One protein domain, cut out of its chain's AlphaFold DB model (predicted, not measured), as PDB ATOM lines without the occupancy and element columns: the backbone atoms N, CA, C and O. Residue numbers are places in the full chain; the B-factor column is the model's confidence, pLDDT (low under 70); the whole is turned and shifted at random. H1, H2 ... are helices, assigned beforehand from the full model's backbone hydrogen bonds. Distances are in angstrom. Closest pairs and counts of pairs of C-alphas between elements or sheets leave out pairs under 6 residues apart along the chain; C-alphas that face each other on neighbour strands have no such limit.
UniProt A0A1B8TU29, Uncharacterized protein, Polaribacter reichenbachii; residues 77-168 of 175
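Overview. This is residues 77 to 168 of the 175 residues of an uncharacterized protein of Polaribacter reichenbachii (UniProt A0A1B8TU29). Three long helices run side by side as a loose, rod-shaped up-and-down bundle, their centres at the corners of a triangle. H3, the longest, packs on both H1 and H2, while the beginning of H1, residues 78 to 83, sticks out free. The printed part has 92 residues, with three named helices in the order H1, H2, H3 and no named strand; its class is all helix. The whole is loose, with a radius of gyration of the C-alphas of 15.5 A, and spans 53 by 22 by 16 A.

Arrangement. H3, residues 136 to 166, touches H2, residues 105 to 131, and the closest C-alphas, those of Leu 138 and Leu 129, are 6.2 A apart. The two form a helical hairpin, running opposite ways at a shallow tilt of 12 degrees. H3 also touches H1, residues 77 to 101, with residues 146 to 160 alone; the closest C-alphas, those of Leu 150 and Ile 91, are 6.6 A apart. These two run the same way at a shallow tilt of 19 degrees. H1 and H2 are close but not clearly touching: their closest C-alphas, those of Lys 99 and Ile 108, are 6.9 A apart. They run opposite ways at a shallow tilt of 9 degrees. In H1, H2 and H3 every O i to N i+4 pair is within hydrogen-bond range.

Along the chain. H3 is 45.4 A long from first to last C-alpha and ends at C-alpha 166 (199.725, 238.477, 130.635). H2 is 39.0 A long and begins at C-alpha 105 (212.696, 238.143, 142.870). H1 is 36.2 A long and begins at C-alpha 77 (212.482, 201.495, 156.339).

Size, cuts and confidence. The C-alphas farthest apart, those of Glu 131 and Thr 168, are 53.2 A apart. The printed part has no cut, and both links are tight. The mean pLDDT of the printed part is 87.8; residue 164 and residues 166 to 168 are under 70.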
ATOM      1  N   GLU A  77     211.736 200.258 156.076       75.38
ATOM      2  CA  GLU A  77     212.482 201.495 156.339       75.38
ATOM      3  C   GLU A  77     213.388 201.871 155.156       75.38
ATOM      4  O   GLU A  77     213.400 203.021 154.712       75.38
ATOM      5  N   ASN A  78     214.083 200.887 154.575       79.88
ATOM      6  CA  ASN A  78     214.921 201.099 153.393       79.88
ATOM      7  C   ASN A  78     214.109 201.511 152.155       79.88
ATOM      8  O   ASN A  78     214.511 202.414 151.417       79.88
ATOM      9  N   GLN A  79     212.963 200.869 151.911       81.50
ATOM     10  CA  GLN A  79     212.077 201.227 150.799       81.50
ATOM     11  C   GLN A  79     211.482 202.627 150.981       81.50
ATOM     12  O   GLN A  79     211.465 203.417 150.036       81.50
ATOM     13  N   PHE A  80     211.052 202.954 152.199       82.94
ATOM     14  CA  PHE A  80     210.517 204.264 152.534       82.94
ATOM     15  C   PHE A  80     211.571 205.365 152.377       82.94
ATOM     16  O   PHE A  80     211.317 206.354 151.696       82.94
ATOM     17  N   SER A  81     212.785 205.148 152.892       84.38
ATOM     18  CA  SER A  81     213.912 206.083 152.753       84.38
ATOM     19  C   SER A  81     214.256 206.360 151.289       84.38
ATOM     20  O   SER A  81     214.618 207.476 150.918       84.38
ATOM     21  N   LYS A  82     214.141 205.347 150.420       89.75
ATOM     22  CA  LYS A  82     214.340 205.527 148.978       89.75
ATOM     23  C   LYS A  82     213.267 206.432 148.379       89.75
ATOM     24  O   LYS A  82     213.606 207.377 147.673       89.75
ATOM     25  N   ILE A  83     212.001 206.159 148.687       88.19
ATOM     26  CA  ILE A  83     210.873 206.973 148.230       88.19
ATOM     27  C   ILE A  83     211.048 208.423 148.699       88.19
ATOM     28  O   ILE A  83     210.975 209.345 147.892       88.19
ATOM     29  N   GLU A  84     211.338 208.628 149.982       88.75
ATOM     30  CA  GLU A  84     211.599 209.940 150.575       88.75
ATOM     31  C   GLU A  84     212.721 210.697 149.847       88.75
ATOM     32  O   GLU A  84     212.532 211.847 149.446       88.75
ATOM     33  N   ASN A  85     213.864 210.043 149.618       91.19
ATOM     34  CA  ASN A  85     214.989 210.634 148.893       91.19
ATOM     35  C   ASN A  85     214.617 211.017 147.455       91.19
ATOM     36  O   ASN A  85     214.967 212.111 147.004       91.19
ATOM     37  N   ASP A  86     213.896 210.147 146.743       91.75
ATOM     38  CA  ASP A  86     213.433 210.422 145.381       91.75
ATOM     39  C   ASP A  86     212.489 211.639 145.361       91.75
ATOM     40  O   ASP A  86     212.633 212.527 144.516       91.75
ATOM     41  N   TYR A  87     211.582 211.751 146.338       90.06
ATOM     42  CA  TYR A  87     210.701 212.914 146.484       90.06
ATOM     43  C   TYR A  87     211.472 214.208 146.760       90.06
ATOM     44  O   TYR A  87     211.226 215.218 146.098       90.06
ATOM     45  N   LEU A  88     212.413 214.203 147.708       91.94
ATOM     46  CA  LEU A  88     213.214 215.390 148.032       91.94
ATOM     47  C   LEU A  88     214.059 215.854 146.845       91.94
ATOM     48  O   LEU A  88     214.170 217.055 146.593       91.94
ATOM     49  N   LYS A  89     214.611 214.906 146.086       94.00
ATOM     50  CA  LYS A  89     215.347 215.198 144.858       94.00
ATOM     51  C   LYS A  89     214.449 215.849 143.806       94.00
ATOM     52  O   LYS A  89     214.865 216.826 143.189       94.00
ATOM     53  N   ASN A  90     213.232 215.343 143.614       90.94
ATOM     54  CA  ASN A  90     212.285 215.927 142.662       90.94
ATOM     55  C   ASN A  90     211.900 217.360 143.057       90.94
ATOM     56  O   ASN A  90     211.933 218.246 142.210       90.94
ATOM     57  N   ILE A  91     211.646 217.611 144.345       88.50
ATOM     58  CA  ILE A  91     211.391 218.958 144.881       88.50
ATOM     59  C   ILE A  91     212.553 219.911 144.556       88.50
ATOM     60  O   ILE A  91     212.316 221.026 144.097       88.50
ATOM     61  N   ASP A  92     213.807 219.488 144.756       91.31
ATOM     62  CA  ASP A  92     214.986 220.311 144.441       91.31
ATOM     63  C   ASP A  92     215.116 220.598 142.934       91.31
ATOM     64  O   ASP A  92     215.403 221.730 142.538       91.31
ATOM     65  N   ILE A  93     214.863 219.598 142.084       91.19
ATOM     66  CA  ILE A  93     214.872 219.759 140.622       91.19
ATOM     67  C   ILE A  93     213.804 220.764 140.184       91.19
ATOM     68  O   ILE A  93     214.115 221.709 139.457       91.19
ATOM     69  N   GLU A  94     212.560 220.587 140.630       88.94
ATOM     70  CA  GLU A  94     211.456 221.470 140.254       88.94
ATOM     71  C   GLU A  94     211.675 222.896 140.781       88.94
ATOM     72  O   GLU A  94     211.435 223.865 140.060       88.94
ATOM     73  N   TRP A  95     212.213 223.048 141.995       92.06
ATOM     74  CA  TRP A  95     212.567 224.355 142.550       92.06
ATOM     75  C   TRP A  95     213.676 225.060 141.756       92.06
ATOM     76  O   TRP A  95     213.602 226.269 141.519       92.06
ATOM     77  N   LYS A  96     214.701 224.331 141.298       91.00
ATOM     78  CA  LYS A  96     215.750 224.886 140.424       91.00
ATOM     79  C   LYS A  96     215.177 225.357 139.093       91.00
ATOM     80  O   LYS A  96     215.399 226.505 138.716       91.00
ATOM     81  N   GLN A  97     214.386 224.509 138.437       87.62
ATOM     82  CA  GLN A  97     213.713 224.858 137.184       87.62
ATOM     83  C   GLN A  97     212.785 226.064 137.346       87.62
ATOM     84  O   GLN A  97     212.687 226.891 136.442       87.62
ATOM     85  N   PHE A  98     212.111 226.182 138.492       85.81
ATOM     86  CA  PHE A  98     211.309 227.355 138.808       85.81
ATOM     87  C   PHE A  98     212.164 228.626 138.829       85.81
ATOM     88  O   PHE A  98     211.849 229.575 138.113       85.81
ATOM     89  N   LYS A  99     213.262 228.636 139.597       86.56
ATOM     90  CA  LYS A  99     214.141 229.810 139.726       86.56
ATOM     91  C   LYS A  99     214.741 230.262 138.395       86.56
ATOM     92  O   LYS A  99     214.979 231.449 138.223       86.56
ATOM     93  N   GLU A 100     214.964 229.344 137.460       87.06
ATOM     94  CA  GLU A 100     215.439 229.671 136.108       87.06
ATOM     95  C   GLU A 100     214.357 230.311 135.225       87.06
ATOM     96  O   GLU A 100     214.676 231.058 134.302       87.06
ATOM     97  N   LYS A 101     213.077 230.019 135.483       83.94
ATOM     98  CA  LYS A 101     211.948 230.452 134.643       83.94
ATOM     99  C   LYS A 101     211.266 231.734 135.110       83.94
ATOM    100  O   LYS A 101     210.525 232.321 134.325       83.94
ATOM    101  N   THR A 102     211.460 232.148 136.361       80.31
ATOM    102  CA  THR A 102     210.880 233.388 136.895       80.31
ATOM    103  C   THR A 102     211.918 234.495 137.031       80.31
ATOM    104  O   THR A 102     213.051 234.266 137.444       80.31
ATOM    105  N   THR A 103     211.507 235.722 136.729       78.62
ATOM    106  CA  THR A 103     212.272 236.950 136.991       78.62
ATOM    107  C   THR A 103     211.788 237.698 138.236       78.62
ATOM    108  O   THR A 103     212.442 238.646 138.675       78.62
ATOM    109  N   ASP A 104     210.672 237.280 138.846       84.12
ATOM    110  CA  ASP A 104     210.111 237.924 140.037       84.12
ATOM    111  C   ASP A 104     210.873 237.509 141.307       84.12
ATOM    112  O   ASP A 104     210.604 236.483 141.938       84.12
ATOM    113  N   THR A 105     211.837 238.344 141.692       85.50
ATOM    114  CA  THR A 105     212.696 238.143 142.870       85.50
ATOM    115  C   THR A 105     211.942 238.162 144.202       85.50
ATOM    116  O   THR A 105     212.335 237.457 145.136       85.50
ATOM    117  N   LEU A 106     210.851 238.927 144.310       86.94
ATOM    118  CA  LEU A 106     210.036 238.981 145.525       86.94
ATOM    119  C   LEU A 106     209.283 237.664 145.708       86.94
ATOM    120  O   LEU A 106     209.218 237.127 146.818       86.94
ATOM    121  N   LEU A 107     208.743 237.140 144.610       85.12
ATOM    122  CA  LEU A 107     208.048 235.866 144.584       85.12
ATOM    123  C   LEU A 107     208.994 234.711 144.930       85.12
ATOM    124  O   LEU A 107     208.657 233.897 145.792       85.12
ATOM    125  N   ILE A 108     210.195 234.687 144.333       88.88
ATOM    126  CA  ILE A 108     211.245 233.710 144.669       88.88
ATOM    127  C   ILE A 108     211.507 233.721 146.173       88.88
ATOM    128  O   ILE A 108     211.403 232.675 146.809       88.88
ATOM    129  N   ARG A 109     211.774 234.897 146.755       91.56
ATOM    130  CA  ARG A 109     212.093 235.016 148.182       91.56
ATOM    131  C   ARG A 109     210.965 234.504 149.078       91.56
ATOM    132  O   ARG A 109     211.211 233.721 149.988       91.56
ATOM    133  N   LYS A 110     209.716 234.893 148.804       91.25
ATOM    134  CA  LYS A 110     208.551 234.450 149.591       91.25
ATOM    135  C   LYS A 110     208.392 232.927 149.581       91.25
ATOM    136  O   LYS A 110     208.020 232.326 150.589       91.25
ATOM    137  N   TYR A 111     208.611 232.298 148.432       91.12
ATOM    138  CA  TYR A 111     208.496 230.849 148.309       91.12
ATOM    139  C   TYR A 111     209.705 230.108 148.870       91.12
ATOM    140  O   TYR A 111     209.534 229.032 149.438       91.12
ATOM    141  N   GLU A 112     210.893 230.696 148.775       92.88
ATOM    142  CA  GLU A 112     212.100 230.199 149.427       92.88
ATOM    143  C   GLU A 112     211.928 230.159 150.948       92.88
ATOM    144  O   GLU A 112     212.197 229.128 151.558       92.88
ATOM    145  N   GLU A 113     211.399 231.232 151.544       95.06
ATOM    146  CA  GLU A 113     211.064 231.291 152.973       95.06
ATOM    147  C   GLU A 113     210.125 230.133 153.360       95.06
ATOM    148  O   GLU A 113     210.447 229.343 154.247       95.06
ATOM    149  N   LYS A 114     209.025 229.936 152.620       94.50
ATOM    150  CA  LYS A 114     208.085 228.826 152.868       94.50
ATOM    151  C   LYS A 114     208.714 227.440 152.696       94.50
ATOM    152  O   LYS A 114     208.442 226.537 153.485       94.50
ATOM    153  N   LEU A 115     209.524 227.239 151.656       93.38
ATOM    154  CA  LEU A 115     210.235 225.974 151.450       93.38
ATOM    155  C   LEU A 115     211.210 225.705 152.595       93.38
ATOM    156  O   LEU A 115     211.341 224.556 153.022       93.38
ATOM    157  N   ASN A 116     211.860 226.745 153.113       94.94
ATOM    158  CA  ASN A 116     212.753 226.634 154.254       94.94
ATOM    159  C   ASN A 116     211.992 226.295 155.544       94.94
ATOM    160  O   ASN A 116     212.437 225.428 156.295       94.94
ATOM    161  N   ASP A 117     210.816 226.882 155.768       95.69
ATOM    162  CA  ASP A 117     209.943 226.512 156.889       95.69
ATOM    163  C   ASP A 117     209.556 225.032 156.815       95.69
ATOM    164  O   ASP A 117     209.757 224.271 157.765       95.69
ATOM    165  N   PHE A 118     209.112 224.575 155.640       95.06
ATOM    166  CA  PHE A 118     208.813 223.164 155.426       95.06
ATOM    167  C   PHE A 118     210.051 222.271 155.592       95.06
ATOM    168  O   PHE A 118     209.916 221.140 156.069       95.06
ATOM    169  N   ASN A 119     211.248 222.756 155.239       94.69
ATOM    170  CA  ASN A 119     212.532 222.091 155.483       94.69
ATOM    171  C   ASN A 119     212.837 221.908 156.967       94.69
ATOM    172  O   ASN A 119     213.263 220.829 157.381       94.69
ATOM    173  N   ASN A 120     212.578 222.932 157.767       96.19
ATOM    174  CA  ASN A 120     212.787 222.883 159.206       96.19
ATOM    175  C   ASN A 120     211.814 221.906 159.874       96.19
ATOM    176  O   ASN A 120     212.246 221.054 160.654       96.19
ATOM    177  N   ASP A 121     210.533 221.953 159.500       95.81
ATOM    178  CA  ASP A 121     209.516 221.003 159.963       95.81
ATOM    179  C   ASP A 121     209.907 219.559 159.650       95.81
ATOM    180  O   ASP A 121     209.853 218.689 160.511       95.81
ATOM    181  N   TYR A 122     210.349 219.301 158.423       95.12
ATOM    182  CA  TYR A 122     210.816 217.982 158.009       95.12
ATOM    183  C   TYR A 122     211.992 217.489 158.844       95.12
ATOM    184  O   TYR A 122     211.956 216.363 159.332       95.12
ATOM    185  N   LYS A 123     213.022 218.320 159.056       94.81
ATOM    186  CA  LYS A 123     214.175 217.950 159.894       94.81
ATOM    187  C   LYS A 123     213.735 217.611 161.316       94.81
ATOM    188  O   LYS A 123     214.228 216.658 161.910       94.81
ATOM    189  N   LYS A 124     212.783 218.373 161.857       96.25
ATOM    190  CA  LYS A 124     212.200 218.105 163.172       96.25
ATOM    191  C   LYS A 124     211.456 216.768 163.190       96.25
ATOM    192  O   LYS A 124     211.754 215.936 164.038       96.25
ATOM    193  N   ILE A 125     210.546 216.547 162.242       94.44
ATOM    194  CA  ILE A 125     209.733 215.324 162.158       94.44
ATOM    195  C   ILE A 125     210.624 214.095 161.954       94.44
ATOM    196  O   ILE A 125     210.458 213.106 162.657       94.44
ATOM    197  N   THR A 126     211.597 214.155 161.046       91.56
ATOM    198  CA  THR A 126     212.528 213.044 160.783       91.56
ATOM    199  C   THR A 126     213.411 212.724 161.984       91.56
ATOM    200  O   THR A 126     213.627 211.551 162.277       91.56
ATOM    201  N   ASN A 127     213.876 213.727 162.732       93.56
ATOM    202  CA  ASN A 127     214.587 213.484 163.989       93.56
ATOM    203  C   ASN A 127     213.683 212.809 165.028       93.56
ATOM    204  O   ASN A 127     214.093 211.832 165.644       93.56
ATOM    205  N   GLN A 128     212.435 213.266 165.172       92.56
ATOM    206  CA  GLN A 128     211.464 212.630 166.068       92.56
ATOM    207  C   GLN A 128     211.124 211.200 165.630       92.56
ATOM    208  O   GLN A 128     210.925 210.335 166.474       92.56
ATOM    209  N   LEU A 129     211.079 210.928 164.324       88.44
ATOM    210  CA  LEU A 129     210.810 209.592 163.797       88.44
ATOM    211  C   LEU A 129     211.979 208.632 164.065       88.44
ATOM    212  O   LEU A 129     211.739 207.466 164.341       88.44
ATOM    213  N   LYS A 130     213.231 209.113 164.080       87.81
ATOM    214  CA  LYS A 130     214.384 208.305 164.522       87.81
ATOM    215  C   LYS A 130     214.280 207.899 165.992       87.81
ATOM    216  O   LYS A 130     214.674 206.796 166.348       87.81
ATOM    217  N   GLU A 131     213.764 208.788 166.839       90.00
ATOM    218  CA  GLU A 131     213.533 208.498 168.261       90.00
ATOM    219  C   GLU A 131     212.309 207.590 168.470       90.00
ATOM    220  O   GLU A 131     212.315 206.725 169.346       90.00
ATOM    221  N   PHE A 132     211.269 207.757 167.646       86.81
ATOM    222  CA  PHE A 132     209.991 207.053 167.747       86.81
ATOM    223  C   PHE A 132     209.560 206.447 166.394       86.81
ATOM    224  O   PHE A 132     208.577 206.907 165.803       86.81
ATOM    225  N   PRO A 133     210.237 205.388 165.907       79.44
ATOM    226  CA  PRO A 133     210.055 204.865 164.543       79.44
ATOM    227  C   PRO A 133     208.657 204.306 164.268       79.44
ATOM    228  O   PRO A 133     208.161 204.379 163.150       79.44
ATOM    229  N   ASN A 134     207.973 203.815 165.304       82.31
ATOM    230  CA  ASN A 134     206.637 203.226 165.179       82.31
ATOM    231  C   ASN A 134     205.502 204.247 165.395       82.31
ATOM    232  O   ASN A 134     204.344 203.865 165.571       82.31
ATOM    233  N   ASN A 135     205.808 205.548 165.430       86.88
ATOM    234  CA  ASN A 135     204.804 206.587 165.641       86.88
ATOM    235  C   ASN A 135     204.122 206.981 164.321       86.88
ATOM    236  O   ASN A 135     204.620 207.803 163.552       86.88
ATOM    237  N   ILE A 136     202.931 206.423 164.102       88.19
ATOM    238  CA  ILE A 136     202.117 206.636 162.894       88.19
ATOM    239  C   ILE A 136     201.810 208.123 162.656       88.19
ATOM    240  O   ILE A 136     201.850 208.581 161.517       88.19
ATOM    241  N   ASN A 137     201.583 208.905 163.714       92.31
ATOM    242  CA  ASN A 137     201.270 210.331 163.580       92.31
ATOM    243  C   ASN A 137     202.473 211.137 163.058       92.31
ATOM    244  O   ASN A 137     202.301 212.131 162.348       92.31
ATOM    245  N   LEU A 138     203.702 210.720 163.394       91.38
ATOM    246  CA  LEU A 138     204.920 211.333 162.853       91.38
ATOM    247  C   LEU A 138     205.107 210.977 161.376       91.38
ATOM    248  O   LEU A 138     205.464 211.854 160.589       91.38
ATOM    249  N   LEU A 139     204.805 209.734 160.987       88.38
ATOM    250  CA  LEU A 139     204.816 209.317 159.584       88.38
ATOM    251  C   LEU A 139     203.797 210.115 158.754       88.38
ATOM    252  O   LEU A 139     204.135 210.642 157.696       88.38
ATOM    253  N   GLU A 140     202.573 210.275 159.257       91.25
ATOM    254  CA  GLU A 140     201.548 211.103 158.614       91.25
ATOM    255  C   GLU A 140     201.989 212.571 158.513       91.25
ATOM    256  O   GLU A 140     201.854 213.203 157.466       91.25
ATOM    257  N   SER A 141     202.597 213.109 159.573       95.81
ATOM    258  CA  SER A 141     203.144 214.471 159.572       95.81
ATOM    259  C   SER A 141     204.245 214.656 158.524       95.81
ATOM    260  O   SER A 141     204.294 215.703 157.870       95.81
ATOM    261  N   LEU A 142     205.105 213.650 158.332       93.00
ATOM    262  CA  LEU A 142     206.154 213.647 157.313       93.00
ATOM    263  C   LEU A 142     205.554 213.653 155.902       93.00
ATOM    264  O   LEU A 142     205.915 214.504 155.088       93.00
ATOM    265  N   ILE A 143     204.594 212.763 155.639       91.62
ATOM    266  CA  ILE A 143     203.873 212.699 154.358       91.62
ATOM    267  C   ILE A 143     203.198 214.044 154.063       91.62
ATOM    268  O   ILE A 143     203.387 214.610 152.985       91.62
ATOM    269  N   ASN A 144     202.485 214.606 155.042       94.31
ATOM    270  CA  ASN A 144     201.817 215.899 154.915       94.31
ATOM    271  C   ASN A 144     202.812 217.036 154.631       94.31
ATOM    272  O   ASN A 144     202.524 217.922 153.826       94.31
ATOM    273  N   ASN A 145     203.993 217.033 155.260       95.94
ATOM    274  CA  ASN A 145     205.037 218.018 154.972       95.94
ATOM    275  C   ASN A 145     205.496 217.948 153.508       95.94
ATOM    276  O   ASN A 145     205.532 218.977 152.829       95.94
ATOM    277  N   LEU A 146     205.803 216.744 153.017       93.50
ATOM    278  CA  LEU A 146     206.251 216.529 151.639       93.50
ATOM    279  C   LEU A 146     205.174 216.947 150.625       93.50
ATOM    280  O   LEU A 146     205.478 217.640 149.654       93.50
ATOM    281  N   GLN A 147     203.908 216.613 150.885       91.75
ATOM    282  CA  GLN A 147     202.782 217.016 150.038       91.75
ATOM    283  C   GLN A 147     202.609 218.538 149.970       91.75
ATOM    284  O   GLN A 147     202.434 219.082 148.880       91.75
ATOM    285  N   ARG A 148     202.706 219.249 151.104       95.31
ATOM    286  CA  ARG A 148     202.609 220.721 151.124       95.31
ATOM    287  C   ARG A 148     203.701 221.388 150.289       95.31
ATOM    288  O   ARG A 148     203.424 222.375 149.614       95.31
ATOM    289  N   ARG A 149     204.926 220.852 150.302       93.62
ATOM    290  CA  ARG A 149     206.021 221.362 149.457       93.62
ATOM    291  C   ARG A 149     205.736 221.183 147.976       93.62
ATOM    292  O   ARG A 149     205.920 222.125 147.214       93.62
ATOM    293  N   LEU A 150     205.282 219.995 147.580       90.88
ATOM    294  CA  LEU A 150     204.919 219.712 146.194       90.88
ATOM    295  C   LEU A 150     203.795 220.646 145.726       90.88
ATOM    296  O   LEU A 150     203.881 221.247 144.659       90.88
ATOM    297  N   GLN A 151     202.765 220.814 146.557       91.94
ATOM    298  CA  GLN A 151     201.661 221.723 146.272       91.94
ATOM    299  C   GLN A 151     202.152 223.164 146.101       91.94
ATOM    300  O   GLN A 151     201.763 223.829 145.144       91.94
ATOM    301  N   LEU A 152     203.064 223.622 146.964       93.00
ATOM    302  CA  LEU A 152     203.670 224.942 146.831       93.00
ATOM    303  C   LEU A 152     204.378 225.093 145.478       93.00
ATOM    304  O   LEU A 152     204.157 226.079 144.788       93.00
ATOM    305  N   ILE A 153     205.178 224.105 145.068       89.94
ATOM    306  CA  ILE A 153     205.878 224.109 143.772       89.94
ATOM    307  C   ILE A 153     204.902 224.115 142.588       89.94
ATOM    308  O   ILE A 153     205.142 224.779 141.575       89.94
ATOM    309  N   LYS A 154     203.769 223.425 142.707       88.69
ATOM    310  CA  LYS A 154     202.721 223.459 141.688       88.69
ATOM    311  C   LYS A 154     202.099 224.854 141.558       88.69
ATOM    312  O   LYS A 154     202.050 225.380 140.449       88.69
ATOM    313  N   GLU A 155     201.694 225.463 142.672       89.56
ATOM    314  CA  GLU A 155     201.132 226.827 142.707       89.56
ATOM    315  C   GLU A 155     202.114 227.852 142.136       89.56
ATOM    316  O   GLU A 155     201.756 228.731 141.356       89.56
ATOM    317  N   ILE A 156     203.384 227.695 142.498       87.06
ATOM    318  CA  ILE A 156     204.497 228.476 141.984       87.06
ATOM    319  C   ILE A 156     204.554 228.417 140.442       87.06
ATOM    320  O   ILE A 156     204.625 229.451 139.771       87.06
ATOM    321  N   ASN A 157     204.513 227.211 139.872       83.50
ATOM    322  CA  ASN A 157     204.559 227.002 138.425       83.50
ATOM    323  C   ASN A 157     203.320 227.555 137.708       83.50
ATOM    324  O   ASN A 157     203.429 228.050 136.586       83.50
ATOM    325  N   GLU A 158     202.143 227.458 138.326       86.75
ATOM    326  CA  GLU A 158     200.906 228.045 137.803       86.75
ATOM    327  C   GLU A 158     201.011 229.573 137.749       86.75
ATOM    328  O   GLU A 158     200.769 230.165 136.698       86.75
ATOM    329  N   HIS A 159     201.508 230.200 138.816       83.44
ATOM    330  CA  HIS A 159     201.656 231.650 138.874       83.44
ATOM    331  C   HIS A 159     202.648 232.188 137.823       83.44
ATOM    332  O   HIS A 159     202.376 233.207 137.189       83.44
ATOM    333  N   ILE A 160     203.750 231.474 137.541       78.94
ATOM    334  CA  ILE A 160     204.636 231.807 136.404       78.94
ATOM    335  C   ILE A 160     203.862 231.822 135.085       78.94
ATOM    336  O   ILE A 160     204.042 232.734 134.273       78.94
ATOM    337  N   LYS A 161     203.054 230.787 134.819       81.81
ATOM    338  CA  LYS A 161     202.328 230.672 133.547       81.81
ATOM    339  C   LYS A 161     201.387 231.855 133.358       81.81
ATOM    340  O   LYS A 161     201.366 232.430 132.273       81.81
ATOM    341  N   GLU A 162     200.672 232.239 134.408       83.12
ATOM    342  CA  GLU A 162     199.773 233.395 134.386       83.12
ATOM    343  C   GLU A 162     200.518 234.709 134.117       83.12
ATOM    344  O   GLU A 162     200.082 235.506 133.283       83.12
ATOM    345  N   LEU A 163     201.661 234.929 134.777       73.94
ATOM    346  CA  LEU A 163     202.486 236.124 134.567       73.94
ATOM    347  C   LEU A 163     203.027 236.198 133.130       73.94
ATOM    348  O   LEU A 163     202.951 237.245 132.488       73.94
ATOM    349  N   ASN A 164     203.513 235.080 132.590       69.69
ATOM    350  CA  ASN A 164     204.033 235.017 131.221       69.69
ATOM    351  C   ASN A 164     202.938 235.204 130.158       69.69
ATOM    352  O   ASN A 164     203.177 235.845 129.134       69.69
ATOM    353  N   GLN A 165     201.728 234.690 130.395       72.25
ATOM    354  CA  GLN A 165     200.594 234.892 129.487       72.25
ATOM    355  C   GLN A 165     200.178 236.366 129.425       72.25
ATOM    356  O   GLN A 165     200.031 236.905 128.328       72.25
ATOM    357  N   LYS A 166     200.084 237.048 130.575       61.50
ATOM    358  CA  LYS A 166     199.725 238.477 130.635       61.50
ATOM    359  C   LYS A 166     200.714 239.386 129.894       61.50
ATOM    360  O   LYS A 166     200.280 240.341 129.268       61.50
ATOM    361  N   ASN A 167     202.009 239.059 129.889       56.59
ATOM    362  CA  ASN A 167     203.031 239.814 129.143       56.59
ATOM    363  C   ASN A 167     202.994 239.591 127.617       56.59
ATOM    364  O   ASN A 167     203.644 240.323 126.872       56.59
ATOM    365  N   THR A 168     202.275 238.567 127.144       55.06
ATOM    366  CA  THR A 168     202.144 238.261 125.707       55.06
ATOM    367  C   THR A 168     200.861 238.864 125.121       55.06
ATOM    368  O   THR A 168     200.778 239.116 123.920       55.06
TER     369      THR A 168